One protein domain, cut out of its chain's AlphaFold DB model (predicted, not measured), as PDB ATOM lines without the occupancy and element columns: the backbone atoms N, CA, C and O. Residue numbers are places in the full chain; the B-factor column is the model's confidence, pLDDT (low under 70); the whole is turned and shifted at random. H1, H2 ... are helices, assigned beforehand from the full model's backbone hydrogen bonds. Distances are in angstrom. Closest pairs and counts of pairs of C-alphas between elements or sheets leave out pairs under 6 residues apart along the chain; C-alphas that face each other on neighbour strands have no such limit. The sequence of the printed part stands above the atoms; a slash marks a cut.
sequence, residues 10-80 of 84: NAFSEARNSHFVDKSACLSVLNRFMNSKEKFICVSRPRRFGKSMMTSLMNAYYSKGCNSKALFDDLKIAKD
ATOM      1  N   ASN A  10     -15.782   7.870  17.628       87.56
ATOM      2  CA  ASN A  10     -15.199   8.132  16.303       87.56
ATOM      3  C   ASN A  10     -16.022   7.518  15.166       87.56
ATOM      4  O   ASN A  10     -16.408   8.222  14.242       87.56
ATOM      5  N   ALA A  11     -16.396   6.239  15.285       86.69
ATOM      6  CA  ALA A  11     -17.191   5.554  14.264       86.69
ATOM      7  C   ALA A  11     -18.573   6.198  14.045       86.69
ATOM      8  O   ALA A  11     -19.126   6.129  12.949       86.69
ATOM      9  N   PHE A  12     -19.154   6.807  15.085       89.62
ATOM     10  CA  PHE A  12     -20.398   7.557  14.947       89.62
ATOM     11  C   PHE A  12     -20.151   8.953  14.372       89.62
ATOM     12  O   PHE A  12     -20.892   9.361  13.486       89.62
ATOM     13  N   SER A  13     -19.097   9.644  14.811       90.06
ATOM     14  CA  SER A  13     -18.673  10.946  14.280       90.06
ATOM     15  C   SER A  13     -18.395  10.887  12.770       90.06
ATOM     16  O   SER A  13     -18.948  11.668  11.999       90.06
ATOM     17  N   GLU A  14     -17.642   9.882  12.314       89.38
ATOM     18  CA  GLU A  14     -17.391   9.617  10.892       89.38
ATOM     19  C   GLU A  14     -18.688   9.334  10.126       89.38
ATOM     20  O   GLU A  14     -18.916   9.898   9.054       89.38
ATOM     21  N   ALA A  15     -19.579   8.510  10.691       87.50
ATOM     22  CA  ALA A  15     -20.880   8.241  10.084       87.50
ATOM     23  C   ALA A  15     -21.724   9.520   9.954       87.50
ATOM     24  O   ALA A  15     -22.403   9.693   8.942       87.50
ATOM     25  N   ARG A  16     -21.645  10.421  10.939       88.56
ATOM     26  CA  ARG A  16     -22.322  11.728  10.986       88.56
ATOM     27  C   ARG A  16     -21.846  12.686   9.899       88.56
ATOM     28  O   ARG A  16     -22.662  13.419   9.356       88.56
ATOM     29  N   ASN A  17     -20.558  12.638   9.571       88.19
ATOM     30  CA  ASN A  17     -19.949  13.448   8.512       88.19
ATOM     31  C   ASN A  17     -20.238  12.913   7.097       88.19
ATOM     32  O   ASN A  17     -19.889  13.555   6.111       88.19
ATOM     33  N   SER A  18     -20.863  11.737   6.984       84.19
ATOM     34  CA  SER A  18     -21.259  11.120   5.714       84.19
ATOM     35  C   SER A  18     -22.761  11.309   5.430       84.19
ATOM     36  O   SER A  18     -23.423  12.142   6.047       84.19
ATOM     37  N   HIS A  19     -23.339  10.522   4.514       83.38
ATOM     38  CA  HIS A  19     -24.790  10.469   4.296       83.38
ATOM     39  C   HIS A  19     -25.518   9.845   5.503       83.38
ATOM     40  O   HIS A  19     -25.917   8.676   5.495       83.38
ATOM     41  N   PHE A  20     -25.691  10.640   6.557       86.81
ATOM     42  CA  PHE A  20     -26.372  10.259   7.784       86.81
ATOM     43  C   PHE A  20     -27.872  10.550   7.697       86.81
ATOM     44  O   PHE A  20     -28.300  11.680   7.474       86.81
ATOM     45  N   VAL A  21     -28.688   9.522   7.928       87.81
ATOM     46  CA  VAL A  21     -30.132   9.675   8.136       87.81
ATOM     47  C   VAL A  21     -30.415   9.504   9.617       87.81
ATOM     48  O   VAL A  21     -30.144   8.437  10.174       87.81
ATOM     49  N   ASP A  22     -31.006  10.524  10.237       89.62
ATOM     50  CA  ASP A  22     -31.284  10.507  11.669       89.62
ATOM     51  C   ASP A  22     -32.321   9.436  12.055       89.62
ATOM     52  O   ASP A  22     -33.525   9.550  11.790       89.62
ATOM     53  N   LYS A  23     -31.817   8.390  12.718       88.69
ATOM     54  CA  LYS A  23     -32.573   7.281  13.319       88.69
ATOM     55  C   LYS A  23     -32.445   7.254  14.848       88.69
ATOM     56  O   LYS A  23     -32.807   6.253  15.466       88.69
ATOM     57  N   SER A  24     -31.956   8.337  15.458       91.25
ATOM     58  CA  SER A  24     -31.741   8.457  16.907       91.25
ATOM     59  C   SER A  24     -33.014   8.275  17.729       91.25
ATOM     60  O   SER A  24     -32.945   7.757  18.835       91.25
ATOM     61  N   ALA A  25     -34.187   8.561  17.158       90.25
ATOM     62  CA  ALA A  25     -35.475   8.282  17.790       90.25
ATOM     63  C   ALA A  25     -35.646   6.806  18.211       90.25
ATOM     64  O   ALA A  25     -36.386   6.532  19.147       90.25
ATOM     65  N   CYS A  26     -34.944   5.849  17.588       88.81
ATOM     66  CA  CYS A  26     -34.958   4.448  18.030       88.81
ATOM     67  C   CYS A  26     -34.407   4.274  19.455       88.81
ATOM     68  O   CYS A  26     -34.845   3.370  20.162       88.81
ATOM     69  N   LEU A  27     -33.476   5.132  19.886       91.31
ATOM     70  CA  LEU A  27     -32.880   5.088  21.223       91.31
ATOM     71  C   LEU A  27     -33.927   5.322  22.321       91.31
ATOM     72  O   LEU A  27     -33.829   4.703  23.372       91.31
ATOM     73  N   SER A  28     -34.973   6.114  22.056       90.38
ATOM     74  CA  SER A  28     -36.092   6.318  22.993       90.38
ATOM     75  C   SER A  28     -36.780   5.008  23.379       90.38
ATOM     76  O   SER A  28     -37.078   4.752  24.542       90.38
ATOM     77  N   VAL A  29     -36.991   4.137  22.390       88.56
ATOM     78  CA  VAL A  29     -37.610   2.826  22.576       88.56
ATOM     79  C   VAL A  29     -36.672   1.931  23.375       88.56
ATOM     80  O   VAL A  29     -37.113   1.276  24.311       88.56
ATOM     81  N   LEU A  30     -35.377   1.944  23.054       89.44
ATOM     82  CA  LEU A  30     -34.376   1.158  23.778       89.44
ATOM     83  C   LEU A  30     -34.263   1.600  25.241       89.44
ATOM     84  O   LEU A  30     -34.231   0.744  26.119       89.44
ATOM     85  N   ASN A  31     -34.284   2.910  25.509       90.25
ATOM     86  CA  ASN A  31     -34.243   3.475  26.859       90.25
ATOM     87  C   ASN A  31     -35.378   2.945  27.745       90.25
ATOM     88  O   ASN A  31     -35.146   2.686  28.920       90.25
ATOM     89  N   ARG A  32     -36.575   2.699  27.194       87.88
ATOM     90  CA  ARG A  32     -37.700   2.116  27.952       87.88
ATOM     91  C   ARG A  32     -37.435   0.687  28.421       87.88
ATOM     92  O   ARG A  32     -37.946   0.282  29.459       87.88
ATOM     93  N   PHE A  33     -36.649  -0.074  27.663       88.06
ATOM     94  CA  PHE A  33     -36.286  -1.447  28.011       88.06
ATOM     95  C   PHE A  33     -35.003  -1.531  28.843       88.06
ATOM     96  O   PHE A  33     -34.722  -2.586  29.424       88.06
ATOM     97  N   MET A  34     -34.232  -0.442  28.940       85.31
ATOM     98  CA  MET A  34     -33.052  -0.379  29.801       85.31
ATOM     99  C   MET A  34     -33.454  -0.641  31.253       85.31
ATOM    100  O   MET A  34     -34.462  -0.143  31.741       85.31
ATOM    101  N   ASN A  35     -32.664  -1.461  31.946       84.38
ATOM    102  CA  ASN A  35     -32.925  -1.908  33.322       84.38
ATOM    103  C   ASN A  35     -34.223  -2.717  33.530       84.38
ATOM    104  O   ASN A  35     -34.571  -3.019  34.670       84.38
ATOM    105  N   SER A  36     -34.901  -3.144  32.460       88.50
ATOM    106  CA  SER A  36     -36.055  -4.047  32.541       88.50
ATOM    107  C   SER A  36     -35.650  -5.526  32.412       88.50
ATOM    108  O   SER A  36     -34.536  -5.865  31.992       88.50
ATOM    109  N   LYS A  37     -36.575  -6.438  32.737       86.75
ATOM    110  CA  LYS A  37     -36.419  -7.878  32.451       86.75
ATOM    111  C   LYS A  37     -36.485  -8.192  30.946       86.75
ATOM    112  O   LYS A  37     -35.988  -9.232  30.530       86.75
ATOM    113  N   GLU A  38     -37.009  -7.272  30.137       85.31
ATOM    114  CA  GLU A  38     -37.195  -7.383  28.683       85.31
ATOM    115  C   GLU A  38     -36.071  -6.694  27.884       85.31
ATOM    116  O   GLU A  38     -36.224  -6.345  26.719       85.31
ATOM    117  N   LYS A  39     -34.894  -6.508  28.491       84.25
ATOM    118  CA  LYS A  39     -33.729  -5.815  27.903       84.25
ATOM    119  C   LYS A  39     -33.059  -6.512  26.706       84.25
ATOM    120  O   LYS A  39     -32.015  -6.061  26.238       84.25
ATOM    121  N   PHE A  40     -33.593  -7.634  26.235       85.31
ATOM    122  CA  PHE A  40     -33.005  -8.410  25.146       85.31
ATOM    123  C   PHE A  40     -33.532  -7.907  23.800       85.31
ATOM    124  O   PHE A  40     -34.656  -8.204  23.406       85.31
ATOM    125  N   ILE A  41     -32.707  -7.143  23.084       81.75
ATOM    126  CA  ILE A  41     -33.092  -6.501  21.823       81.75
ATOM    127  C   ILE A  41     -32.473  -7.244  20.634       81.75
ATOM    128  O   ILE A  41     -31.254  -7.374  20.531       81.75
ATOM    129  N   CYS A  42     -33.314  -7.680  19.692       83.00
ATOM    130  CA  CYS A  42     -32.882  -8.252  18.417       83.00
ATOM    131  C   CYS A  42     -33.016  -7.220  17.288       83.00
ATOM    132  O   CYS A  42     -34.114  -6.766  16.970       83.00
ATOM    133  N   VAL A  43     -31.903  -6.873  16.634       75.69
ATOM    134  CA  VAL A  43     -31.900  -5.966  15.471       75.69
ATOM    135  C   VAL A  43     -31.943  -6.779  14.167       75.69
ATOM    136  O   VAL A  43     -30.943  -6.941  13.449       75.69
ATOM    137  N   SER A  44     -33.124  -7.299  13.832       77.50
ATOM    138  CA  SER A  44     -33.371  -7.991  12.563       77.50
ATOM    139  C   SER A  44     -33.551  -6.972  11.424       77.50
ATOM    140  O   SER A  44     -34.370  -6.061  11.453       77.50
ATOM    141  N   ARG A  45     -32.689  -7.068  10.411       71.75
ATOM    142  CA  ARG A  45     -32.663  -6.211   9.209       71.75
ATOM    143  C   ARG A  45     -31.988  -7.004   8.073       71.75
ATOM    144  O   ARG A  45     -31.102  -7.805   8.383       71.75
ATOM    145  N   PRO A  46     -32.303  -6.775   6.792       79.75
ATOM    146  CA  PRO A  46     -31.544  -7.346   5.676       79.75
ATOM    147  C   PRO A  46     -30.080  -6.861   5.627       79.75
ATOM    148  O   PRO A  46     -29.679  -5.922   6.326       79.75
ATOM    149  N   ARG A  47     -29.252  -7.501   4.794       81.12
ATOM    150  CA  ARG A  47     -27.859  -7.082   4.549       81.12
ATOM    151  C   ARG A  47     -27.820  -5.622   4.058       81.12
ATOM    152  O   ARG A  47     -28.681  -5.214   3.290       81.12
ATOM    153  N   ARG A  48     -26.820  -4.840   4.500       75.75
ATOM    154  CA  ARG A  48     -26.605  -3.405   4.166       75.75
ATOM    155  C   ARG A  48     -27.671  -2.408   4.647       75.75
ATOM    156  O   ARG A  48     -27.537  -1.221   4.391       75.75
ATOM    157  N   PHE A  49     -28.642  -2.817   5.461       78.88
ATOM    158  CA  PHE A  49     -29.638  -1.895   6.036       78.88
ATOM    159  C   PHE A  49     -29.149  -1.085   7.258       78.88
ATOM    160  O   PHE A  49     -29.939  -0.681   8.112       78.88
ATOM    161  N   GLY A  50     -27.840  -0.836   7.360       77.12
ATOM    162  CA  GLY A  50     -27.279   0.046   8.386       77.12
ATOM    163  C   GLY A  50     -27.302  -0.510   9.814       77.12
ATOM    164  O   GLY A  50     -27.384   0.271  10.757       77.12
ATOM    165  N   LYS A  51     -27.214  -1.838  10.001       84.12
ATOM    166  CA  LYS A  51     -27.069  -2.449  11.339       84.12
ATOM    167  C   LYS A  51     -25.853  -1.886  12.082       84.12
ATOM    168  O   LYS A  51     -26.000  -1.426  13.203       84.12
ATOM    169  N   SER A  52     -24.692  -1.855  11.425       84.88
ATOM    170  CA  SER A  52     -23.448  -1.341  12.012       84.88
ATOM    171  C   SER A  52     -23.552   0.135  12.391       84.88
ATOM    172  O   SER A  52     -23.050   0.533  13.430       84.88
ATOM    173  N   MET A  53     -24.268   0.936  11.595       87.12
ATOM    174  CA  MET A  53     -24.524   2.345  11.904       87.12
ATOM    175  C   MET A  53     -25.377   2.499  13.167       87.12
ATOM    176  O   MET A  53     -25.051   3.315  14.024       87.12
ATOM    177  N   MET A  54     -26.412   1.666  13.330       87.75
ATOM    178  CA  MET A  54     -27.195   1.621  14.568       87.75
ATOM    179  C   MET A  54     -26.326   1.216  15.768       87.75
ATOM    180  O   MET A  54     -26.445   1.813  16.831       87.75
ATOM    181  N   THR A  55     -25.417   0.253  15.603       86.75
ATOM    182  CA  THR A  55     -24.475  -0.132  16.664       86.75
ATOM    183  C   THR A  55     -23.527   1.012  17.037       86.75
ATOM    184  O   THR A  55     -23.349   1.267  18.223       86.75
ATOM    185  N   SER A  56     -22.969   1.744  16.066       89.06
ATOM    186  CA  SER A  56     -22.125   2.919  16.336       89.06
ATOM    187  C   SER A  56     -22.897   4.031  17.050       89.06
ATOM    188  O   SER A  56     -22.376   4.620  17.992       89.06
ATOM    189  N   LEU A  57     -24.149   4.275  16.648       89.75
ATOM    190  CA  LEU A  57     -25.059   5.218  17.304       89.75
ATOM    191  C   LEU A  57     -25.323   4.820  18.768       89.75
ATOM    192  O   LEU A  57     -25.140   5.641  19.662       89.75
ATOM    193  N   MET A  58     -25.714   3.564  19.019       89.75
ATOM    194  CA  MET A  58     -25.936   3.043  20.376       89.75
ATOM    195  C   MET A  58     -24.667   3.144  21.220       89.75
ATOM    196  O   MET A  58     -24.724   3.547  22.376       89.75
ATOM    197  N   ASN A  59     -23.518   2.807  20.637       88.94
ATOM    198  CA  ASN A  59     -22.250   2.865  21.339       88.94
ATOM    199  C   ASN A  59     -21.885   4.300  21.729       88.94
ATOM    200  O   ASN A  59     -21.569   4.550  22.883       88.94
ATOM    201  N   ALA A  60     -21.992   5.262  20.810       90.88
ATOM    202  CA  ALA A  60     -21.719   6.663  21.118       90.88
ATOM    203  C   ALA A  60     -22.701   7.250  22.148       90.88
ATOM    204  O   ALA A  60     -22.300   8.117  22.921       90.88
ATOM    205  N   TYR A  61     -23.954   6.779  22.170       90.69
ATOM    206  CA  TYR A  61     -24.988   7.254  23.094       90.69
ATOM    207  C   TYR A  61     -24.857   6.664  24.507       90.69
ATOM    208  O   TYR A  61     -24.958   7.393  25.488       90.69
ATOM    209  N   TYR A  62     -24.617   5.353  24.629       87.94
ATOM    210  CA  TYR A  62     -24.556   4.666  25.927       87.94
ATOM    211  C   TYR A  62     -23.142   4.548  26.509       87.94
ATOM    212  O   TYR A  62     -22.998   4.317  27.714       87.94
ATOM    213  N   SER A  63     -22.090   4.670  25.692       85.12
ATOM    214  CA  SER A  63     -20.713   4.599  26.187       85.12
ATOM    215  C   SER A  63     -20.413   5.796  27.085       85.12
ATOM    216  O   SER A  63     -20.489   6.947  26.668       85.12
ATOM    217  N   LYS A  64     -19.987   5.510  28.319       78.38
ATOM    218  CA  LYS A  64     -19.441   6.508  29.254       78.38
ATOM    219  C   LYS A  64     -17.944   6.770  29.041       78.38
ATOM    220  O   LYS A  64     -17.342   7.508  29.812       78.38
ATOM    221  N   GLY A  65     -17.328   6.135  28.039       78.69
ATOM    222  CA  GLY A  65     -15.887   6.219  27.781       78.69
ATOM    223  C   GLY A  65     -15.437   7.496  27.067       78.69
ATOM    224  O   GLY A  65     -14.240   7.748  26.984       78.69
ATOM    225  N   CYS A  66     -16.365   8.297  26.541       81.56
ATOM    226  CA  CYS A  66     -16.069   9.550  25.850       81.56
ATOM    227  C   CYS A  66     -17.237  10.540  25.971       81.56
ATOM    228  O   CYS A  66     -18.385  10.142  26.168       81.56
ATOM    229  N   ASN A  67     -16.949  11.841  25.856       85.31
ATOM    230  CA  ASN A  67     -17.994  12.861  25.830       85.31
ATOM    231  C   ASN A  67     -18.610  12.930  24.427       85.31
ATOM    232  O   ASN A  67     -18.040  13.530  23.517       85.31
ATOM    233  N   SER A  68     -19.775  12.310  24.264       88.44
ATOM    234  CA  SER A  68     -20.510  12.298  22.997       88.44
ATOM    235  C   SER A  68     -21.664  13.291  22.951       88.44
ATOM    236  O   SER A  68     -22.353  13.328  21.942       88.44
ATOM    237  N   LYS A  69     -21.903  14.086  24.004       87.12
ATOM    238  CA  LYS A  69     -23.122  14.902  24.140       87.12
ATOM    239  C   LYS A  69     -23.363  15.805  22.923       87.12
ATOM    240  O   LYS A  69     -24.416  15.717  22.302       87.12
ATOM    241  N   ALA A  70     -22.321  16.521  22.499       90.44
ATOM    242  CA  ALA A  70     -22.355  17.400  21.330       90.44
ATOM    243  C   ALA A  70     -22.748  16.690  20.020       90.44
ATOM    244  O   ALA A  70     -23.296  17.310  19.115       90.44
ATOM    245  N   LEU A  71     -22.509  15.377  19.903       90.00
ATOM    246  CA  LEU A  71     -22.884  14.606  18.714       90.00
ATOM    247  C   LEU A  71     -24.393  14.354  18.617       90.00
ATOM    248  O   LEU A  71     -24.851  13.974  17.537       90.00
ATOM    249  N   PHE A  72     -25.151  14.559  19.698       92.31
ATOM    250  CA  PHE A  72     -26.586  14.284  19.769       92.31
ATOM    251  C   PHE A  72     -27.465  15.535  19.889       92.31
ATOM    252  O   PHE A  72     -28.672  15.397  19.718       92.31
ATOM    253  N   ASP A  73     -26.896  16.719  20.136       91.12
ATOM    254  CA  ASP A  73     -27.641  17.950  20.467       91.12
ATOM    255  C   ASP A  73     -28.670  18.382  19.398       91.12
ATOM    256  O   ASP A  73     -29.717  18.940  19.724       91.12
ATOM    257  N   ASP A  74     -28.411  18.103  18.120       92.12
ATOM    258  CA  ASP A  74     -29.280  18.427  16.977       92.12
ATOM    259  C   ASP A  74     -30.143  17.243  16.494       92.12
ATOM    260  O   ASP A  74     -30.944  17.390  15.567       92.12
ATOM    261  N   LEU A  75     -30.010  16.067  17.116       92.75
ATOM    262  CA  LEU A  75     -30.719  14.854  16.716       92.75
ATOM    263  C   LEU A  75     -32.096  14.750  17.381       92.75
ATOM    264  O   LEU A  75     -32.364  15.331  18.432       92.75
ATOM    265  N   LYS A  76     -32.990  13.943  16.798       92.38
ATOM    266  CA  LYS A  76     -34.342  13.714  17.343       92.38
ATOM    267  C   LYS A  76     -34.343  13.248  18.799       92.38
ATOM    268  O   LYS A  76     -35.252  13.624  19.530       92.38
ATOM    269  N   ILE A  77     -33.345  12.467  19.223       91.81
ATOM    270  CA  ILE A  77     -33.246  11.994  20.612       91.81
ATOM    271  C   ILE A  77     -33.025  13.128  21.624       91.81
ATOM    272  O   ILE A  77     -33.489  13.006  22.749       91.81
ATOM    273  N   ALA A  78     -32.392  14.246  21.246       90.38
ATOM    274  CA  ALA A  78     -32.202  15.383  22.155       90.38
ATOM    275  C   ALA A  78     -33.505  16.137  22.454       90.38
ATOM    276  O   ALA A  78     -33.616  16.810  23.473       90.38
ATOM    277  N   LYS A  79     -34.506  16.014  21.576       88.44
ATOM    278  CA  LYS A  79     -35.851  16.575  21.780       88.44
ATOM    279  C   LYS A  79     -36.771  15.631  22.549       88.44
ATOM    280  O   LYS A  79     -37.894  16.013  22.870       88.44
ATOM    281  N   ASP A  80     -36.336  14.398  22.783       84.50
ATOM    282  CA  ASP A  80     -37.155  13.402  23.444       84.50
ATOM    283  C   ASP A  80     -37.049  13.532  24.967       84.50
ATOM    284  O   ASP A  80     -35.964  13.510  25.543       84.50
TER     285      ASP A  80
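What this domain is: This is residues 10 to 80 of the 84 residues of the protein "AAA-ATPase_like domain-containing protein" of Succinivibrio sp (UniProt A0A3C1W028). Look first at H3, the longest helix: H1 crosses it on one side, H2 comes near on the other, and short H4 lies near H2. Residues 34 to 50 swing out in a wide loop, of which 44 to 50 stick out. The 71 printed residues, with H1, H2, H3, H4 in order and no named strand, are all helix in class, with under half in named elements. The whole is compact, radius of gyration of the C-alphas 12.4 A, spanning 35 by 29 by 23 A.

How they stand to each other: Start at H3, residues 51 to 62; it touches H1, residues 10 to 16, at a steep tilt of 65 degrees, closest C-alphas Phe 12 and Ser 56, 5.1 A. H2, residues 26 to 33, is close but not clearly touching H3, closest C-alphas Leu 27 and Met 58, 7.3 A. H4, residues 76 to 79, is close but not clearly touching H2, closest C-alphas Ser 28 and Ile 77, 6.8 A. Every O i to N i+4 pair is within hydrogen-bond range in H1 and H3, 3 of 4 in H2; H4 is too short for one.

Where its parts are: Find C-alpha 51 at (-27.069, -2.449, 11.339); H3 runs 16.4 A to C-alpha 62. H1 (9.6 A) begins at (-15.199, 8.132, 16.303); H2 spans 11.7 A, H4 5.5 A.

The domain as a whole: The farthest C-alphas, Ser 18 and Lys 37, are 36.1 A apart. The printed part has no cut; links H2 to H3 and H3 to H4 are long. No printed residue is under 70 in pLDDT.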